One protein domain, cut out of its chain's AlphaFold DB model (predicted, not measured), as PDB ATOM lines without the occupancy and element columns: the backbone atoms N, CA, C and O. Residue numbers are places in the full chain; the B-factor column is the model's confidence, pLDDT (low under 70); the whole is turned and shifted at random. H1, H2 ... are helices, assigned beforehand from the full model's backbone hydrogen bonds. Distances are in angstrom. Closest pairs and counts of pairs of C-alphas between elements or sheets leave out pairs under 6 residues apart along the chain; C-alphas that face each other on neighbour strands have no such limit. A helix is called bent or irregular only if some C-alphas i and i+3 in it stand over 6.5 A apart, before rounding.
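AT A GLANCE: This is residues 183 to 229 of the 380 residues of the protein "BESS domain-containing protein" of Papilio machaon (UniProt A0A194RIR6). Two long helices meet near their ends at one corner and spread from it as an open V, with H1 as the first arm and H2 as the second. The arms have no other contact, and the whole is flat. The printed part has 47 residues, with two named helices in the order H1, H2 and no named strand; the class is all helix. It is extended, with a radius of gyration of the C-alphas of 15.3 A and spans of 43 by 29 by 6 A.

HOW THE PARTS SIT: H1, residues 184 to 203, is followed by a tight link of two residues and then by H2, residues 206 to 227. H1 and H2 only just touch, and only at the corner by their link, with 3 pairs of C-alphas within 8 A. H1 touches H2 with residues 199 to 200 alone, and H2 touches H1 with residues 207 to 208 alone. The closest C-alphas of the two are those of Tyr 200 and Cys 207, 6.9 A apart. Their lines stand at a steep tilt of 66 degrees, and they run opposite ways. Their centres are 21.9 A apart. In H1 and H2 every O i to N i+4 pair is within hydrogen-bond range.

IN THESE COORDINATES: H1 begins with C-alpha 184 at (-19.528, 55.813, 12.373) and measures 28.2 A from first to last C-alpha, ending with C-alpha 203 at (-31.417, 48.149, 36.816). H2 begins with C-alpha 206 at (-34.832, 42.573, 35.834), measures 31.3 A, and ends with C-alpha 227 at (-51.448, 30.918, 11.946). Neither helix is bent.

THE WHOLE: The two C-alphas farthest apart are those of Asp 183 and Lys 229, 44.7 A. The printed part has no cut, and no link in it is long. Residues 183 to 195, 201 to 206 and 209 to 229 stand free. The mean pLDDT of the printed part is 77.7; it is 93 for H1 and 65 for H2. The model's confidence is under 70 at residues 205 to 216, 218 to 220 and 223 to 229.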
ATOM      1  N   ASP A 183     -15.171  53.622  12.268       97.94
ATOM      2  CA  ASP A 183     -16.238  54.117  11.400       97.94
ATOM      3  C   ASP A 183     -17.506  54.442  12.206       97.94
ATOM      4  O   ASP A 183     -17.687  53.971  13.333       97.94
ATOM      5  N   ASP A 184     -18.372  55.286  11.646       97.00
ATOM      6  CA  ASP A 184     -19.528  55.813  12.373       97.00
ATOM      7  C   ASP A 184     -20.552  54.721  12.732       97.00
ATOM      8  O   ASP A 184     -21.085  54.747  13.843       97.00
ATOM      9  N   ASP A 185     -20.743  53.715  11.872       95.81
ATOM     10  CA  ASP A 185     -21.640  52.579  12.129       95.81
ATOM     11  C   ASP A 185     -21.128  51.710  13.283       95.81
ATOM     12  O   ASP A 185     -21.847  51.443  14.253       95.81
ATOM     13  N   THR A 186     -19.851  51.321  13.250       95.94
ATOM     14  CA  THR A 186     -19.256  50.542  14.345       95.94
ATOM     15  C   THR A 186     -19.201  51.358  15.644       95.94
ATOM     16  O   THR A 186     -19.415  50.821  16.736       95.94
ATOM     17  N   ARG A 187     -18.964  52.674  15.564       96.69
ATOM     18  CA  ARG A 187     -19.020  53.582  16.721       96.69
ATOM     19  C   ARG A 187     -20.425  53.624  17.323       96.69
ATOM     20  O   ARG A 187     -20.552  53.599  18.548       96.69
ATOM     21  N   LEU A 188     -21.464  53.678  16.492       96.00
ATOM     22  CA  LEU A 188     -22.858  53.640  16.926       96.00
ATOM     23  C   LEU A 188     -23.190  52.313  17.621       96.00
ATOM     24  O   LEU A 188     -23.715  52.336  18.735       96.00
ATOM     25  N   LEU A 189     -22.814  51.177  17.027       95.31
ATOM     26  CA  LEU A 189     -22.995  49.855  17.637       95.31
ATOM     27  C   LEU A 189     -22.318  49.765  19.009       95.31
ATOM     28  O   LEU A 189     -22.914  49.290  19.973       95.31
ATOM     29  N   CYS A 190     -21.100  50.289  19.133       96.50
ATOM     30  CA  CYS A 190     -20.392  50.301  20.407       96.50
ATOM     31  C   CYS A 190     -21.096  51.172  21.464       96.50
ATOM     32  O   CYS A 190     -21.213  50.751  22.614       96.50
ATOM     33  N   ARG A 191     -21.638  52.341  21.087       94.19
ATOM     34  CA  ARG A 191     -22.451  53.170  21.999       94.19
ATOM     35  C   ARG A 191     -23.688  52.424  22.493       94.19
ATOM     36  O   ARG A 191     -24.003  52.506  23.677       94.19
ATOM     37  N   ILE A 192     -24.362  51.686  21.609       95.31
ATOM     38  CA  ILE A 192     -25.523  50.862  21.969       95.31
ATOM     39  C   ILE A 192     -25.124  49.805  23.007       95.31
ATOM     40  O   ILE A 192     -25.800  49.669  24.023       95.31
ATOM     41  N   GLU A 193     -24.012  49.097  22.799       94.62
ATOM     42  CA  GLU A 193     -23.538  48.075  23.743       94.62
ATOM     43  C   GLU A 193     -23.135  48.661  25.104       94.62
ATOM     44  O   GLU A 193     -23.528  48.131  26.143       94.62
ATOM     45  N   VAL A 194     -22.434  49.798  25.129       93.69
ATOM     46  CA  VAL A 194     -22.104  50.488  26.390       93.69
ATOM     47  C   VAL A 194     -23.376  50.876  27.147       93.69
ATOM     48  O   VAL A 194     -23.480  50.625  28.346       93.69
ATOM     49  N   LEU A 195     -24.379  51.422  26.454       93.31
ATOM     50  CA  LEU A 195     -25.662  51.774  27.067       93.31
ATOM     51  C   LEU A 195     -26.409  50.547  27.606       93.31
ATOM     52  O   LEU A 195     -27.014  50.633  28.676       93.31
ATOM     53  N   LYS A 196     -26.346  49.397  26.918       89.38
ATOM     54  CA  LYS A 196     -26.909  48.131  27.421       89.38
ATOM     55  C   LYS A 196     -26.241  47.702  28.726       89.38
ATOM     56  O   LYS A 196     -26.948  47.337  29.662       89.38
ATOM     57  N   ILE A 197     -24.911  47.781  28.804       90.50
ATOM     58  CA  ILE A 197     -24.145  47.419  30.007       90.50
ATOM     59  C   ILE A 197     -24.484  48.354  31.170       90.50
ATOM     60  O   ILE A 197     -24.768  47.878  32.265       90.50
ATOM     61  N   ILE A 198     -24.511  49.671  30.936       91.12
ATOM     62  CA  ILE A 198     -24.865  50.656  31.972       91.12
ATOM     63  C   ILE A 198     -26.277  50.389  32.493       91.12
ATOM     64  O   ILE A 198     -26.499  50.310  33.699       91.12
ATOM     65  N   ARG A 199     -27.239  50.193  31.587       88.25
ATOM     66  CA  ARG A 199     -28.619  49.881  31.959       88.25
ATOM     67  C   ARG A 199     -28.703  48.597  32.783       88.25
ATOM     68  O   ARG A 199     -29.411  48.573  33.785       88.25
ATOM     69  N   TYR A 200     -27.975  47.559  32.377       87.25
ATOM     70  CA  TYR A 200     -27.895  46.293  33.100       87.25
ATOM     71  C   TYR A 200     -27.307  46.469  34.506       87.25
ATOM     72  O   TYR A 200     -27.859  45.941  35.465       87.25
ATOM     73  N   ALA A 201     -26.236  47.252  34.645       87.31
ATOM     74  CA  ALA A 201     -25.613  47.522  35.937       87.31
ATOM     75  C   ALA A 201     -26.536  48.314  36.881       87.31
ATOM     76  O   ALA A 201     -26.611  47.996  38.063       87.31
ATOM     77  N   LEU A 202     -27.271  49.306  36.362       88.69
ATOM     78  CA  LEU A 202     -28.152  50.159  37.170       88.69
ATOM     79  C   LEU A 202     -29.479  49.490  37.545       88.69
ATOM     80  O   LEU A 202     -29.983  49.690  38.645       88.69
ATOM     81  N   GLN A 203     -30.080  48.730  36.629       86.56
ATOM     82  CA  GLN A 203     -31.417  48.149  36.816       86.56
ATOM     83  C   GLN A 203     -31.374  46.668  37.239       86.56
ATOM     84  O   GLN A 203     -32.407  46.082  37.581       86.56
ATOM     85  N   GLY A 204     -30.187  46.053  37.220       77.12
ATOM     86  CA  GLY A 204     -29.988  44.620  37.424       77.12
ATOM     87  C   GLY A 204     -30.608  43.763  36.311       77.12
ATOM     88  O   GLY A 204     -31.112  44.256  35.298       77.12
ATOM     89  N   ASN A 205     -30.631  42.441  36.516       68.50
ATOM     90  CA  ASN A 205     -31.142  41.470  35.529       68.50
ATOM     91  C   ASN A 205     -32.622  41.660  35.162       68.50
ATOM     92  O   ASN A 205     -33.065  41.169  34.124       68.50
ATOM     93  N   LYS A 206     -33.382  42.394  35.981       68.50
ATOM     94  CA  LYS A 206     -34.832  42.573  35.834       68.50
ATOM     95  C   LYS A 206     -35.210  43.216  34.498       68.50
ATOM     96  O   LYS A 206     -36.240  42.891  33.916       68.50
ATOM     97  N   CYS A 207     -34.365  44.100  33.968       59.50
ATOM     98  CA  CYS A 207     -34.649  44.765  32.697       59.50
ATOM     99  C   CYS A 207     -34.223  43.964  31.469       59.50
ATOM    100  O   CYS A 207     -34.772  44.192  30.393       59.50
ATOM    101  N   PHE A 208     -33.303  43.010  31.620       63.00
ATOM    102  CA  PHE A 208     -32.933  42.106  30.534       63.00
ATOM    103  C   PHE A 208     -33.991  41.016  30.339       63.00
ATOM    104  O   PHE A 208     -34.320  40.691  29.202       63.00
ATOM    105  N   GLU A 209     -34.592  40.515  31.427       61.50
ATOM    106  CA  GLU A 209     -35.758  39.628  31.335       61.50
ATOM    107  C   GLU A 209     -36.958  40.323  30.699       61.50
ATOM    108  O   GLU A 209     -37.564  39.757  29.798       61.50
ATOM    109  N   ALA A 210     -37.270  41.563  31.088       61.06
ATOM    110  CA  ALA A 210     -38.390  42.298  30.502       61.06
ATOM    111  C   ALA A 210     -38.207  42.562  28.993       61.06
ATOM    112  O   ALA A 210     -39.159  42.434  28.227       61.06
ATOM    113  N   LEU A 211     -36.986  42.892  28.552       63.84
ATOM    114  CA  LEU A 211     -36.668  43.067  27.128       63.84
ATOM    115  C   LEU A 211     -36.725  41.746  26.357       63.84
ATOM    116  O   LEU A 211     -37.324  41.700  25.287       63.84
ATOM    117  N   LYS A 212     -36.175  40.666  26.923       65.75
ATOM    118  CA  LYS A 212     -36.235  39.328  26.323       65.75
ATOM    119  C   LYS A 212     -37.678  38.817  26.216       65.75
ATOM    120  O   LYS A 212     -38.077  38.318  25.173       65.75
ATOM    121  N   MET A 213     -38.485  39.017  27.259       62.03
ATOM    122  CA  MET A 213     -39.912  38.675  27.273       62.03
ATOM    123  C   MET A 213     -40.716  39.498  26.256       62.03
ATOM    124  O   MET A 213     -41.640  38.968  25.645       62.03
ATOM    125  N   ALA A 214     -40.372  40.773  26.043       64.12
ATOM    126  CA  ALA A 214     -41.036  41.623  25.056       64.12
ATOM    127  C   ALA A 214     -40.667  41.252  23.606       64.12
ATOM    128  O   ALA A 214     -41.549  41.237  22.747       64.12
ATOM    129  N   GLU A 215     -39.403  40.911  23.334       62.94
ATOM    130  CA  GLU A 215     -38.979  40.400  22.023       62.94
ATOM    131  C   GLU A 215     -39.657  39.055  21.715       62.94
ATOM    132  O   GLU A 215     -40.276  38.910  20.659       62.94
ATOM    133  N   ASP A 216     -39.661  38.115  22.666       62.62
ATOM    134  CA  ASP A 216     -40.316  36.812  22.497       62.62
ATOM    135  C   ASP A 216     -41.842  36.950  22.344       62.62
ATOM    136  O   ASP A 216     -42.450  36.267  21.517       62.62
ATOM    137  N   SER A 217     -42.481  37.862  23.086       73.44
ATOM    138  CA  SER A 217     -43.921  38.124  22.971       73.44
ATOM    139  C   SER A 217     -44.291  38.738  21.618       73.44
ATOM    140  O   SER A 217     -45.298  38.352  21.023       73.44
ATOM    141  N   PHE A 218     -43.459  39.633  21.077       66.19
ATOM    142  CA  PHE A 218     -43.686  40.214  19.756       66.19
ATOM    143  C   PHE A 218     -43.583  39.163  18.641       66.19
ATOM    144  O   PHE A 218     -44.453  39.101  17.768       66.19
ATOM    145  N   PHE A 219     -42.573  38.289  18.692       67.06
ATOM    146  CA  PHE A 219     -42.449  37.185  17.735       67.06
ATOM    147  C   PHE A 219     -43.596  36.182  17.865       67.06
ATOM    148  O   PHE A 219     -44.167  35.771  16.853       67.06
ATOM    149  N   LYS A 220     -43.984  35.833  19.094       68.25
ATOM    150  CA  LYS A 220     -45.069  34.883  19.345       68.25
ATOM    151  C   LYS A 220     -46.416  35.433  18.880       68.25
ATOM    152  O   LYS A 220     -47.108  34.751  18.139       68.25
ATOM    153  N   ASN A 221     -46.747  36.686  19.189       70.75
ATOM    154  CA  ASN A 221     -48.004  37.305  18.753       70.75
ATOM    155  C   ASN A 221     -48.068  37.500  17.233       70.75
ATOM    156  O   ASN A 221     -49.129  37.332  16.634       70.75
ATOM    157  N   ARG A 222     -46.938  37.803  16.582       74.19
ATOM    158  CA  ARG A 222     -46.889  37.933  15.122       74.19
ATOM    159  C   ARG A 222     -47.041  36.587  14.414       74.19
ATOM    160  O   ARG A 222     -47.770  36.511  13.435       74.19
ATOM    161  N   ILE A 223     -46.384  35.535  14.903       67.31
ATOM    162  CA  ILE A 223     -46.478  34.191  14.312       67.31
ATOM    163  C   ILE A 223     -47.845  33.560  14.613       67.31
ATOM    164  O   ILE A 223     -48.479  33.016  13.711       67.31
ATOM    165  N   SER A 224     -48.357  33.704  15.838       67.94
ATOM    166  CA  SER A 224     -49.694  33.227  16.209       67.94
ATOM    167  C   SER A 224     -50.808  33.968  15.467       67.94
ATOM    168  O   SER A 224     -51.802  33.345  15.117       67.94
ATOM    169  N   GLY A 225     -50.642  35.257  15.152       64.69
ATOM    170  CA  GLY A 225     -51.605  36.008  14.338       64.69
ATOM    171  C   GLY A 225     -51.610  35.641  12.849       64.69
ATOM    172  O   GLY A 225     -52.595  35.909  12.167       64.69
ATOM    173  N   ILE A 226     -50.531  35.035  12.339       64.00
ATOM    174  CA  ILE A 226     -50.465  34.521  10.963       64.00
ATOM    175  C   ILE A 226     -51.108  33.130  10.892       64.00
ATOM    176  O   ILE A 226     -51.890  32.884   9.984       64.00
ATOM    177  N   LEU A 227     -50.861  32.265  11.882       58.50
ATOM    178  CA  LEU A 227     -51.448  30.918  11.946       58.50
ATOM    179  C   LEU A 227     -52.941  30.922  12.314       58.50
ATOM    180  O   LEU A 227     -53.723  30.185  11.729       58.50
ATOM    181  N   ALA A 228     -53.378  31.791  13.231       58.44
ATOM    182  CA  ALA A 228     -54.787  31.860  13.640       58.44
ATOM    183  C   ALA A 228     -55.713  32.490  12.581       58.44
ATOM    184  O   ALA A 228     -56.930  32.474  12.742       58.44
ATOM    185  N   LYS A 229     -55.157  33.059  11.502       57.97
ATOM    186  CA  LYS A 229     -55.938  33.544  10.355       57.97
ATOM    187  C   LYS A 229     -56.203  32.468   9.297       57.97
ATOM    188  O   LYS A 229     -56.930  32.754   8.354       57.97
TER     189      LYS A 229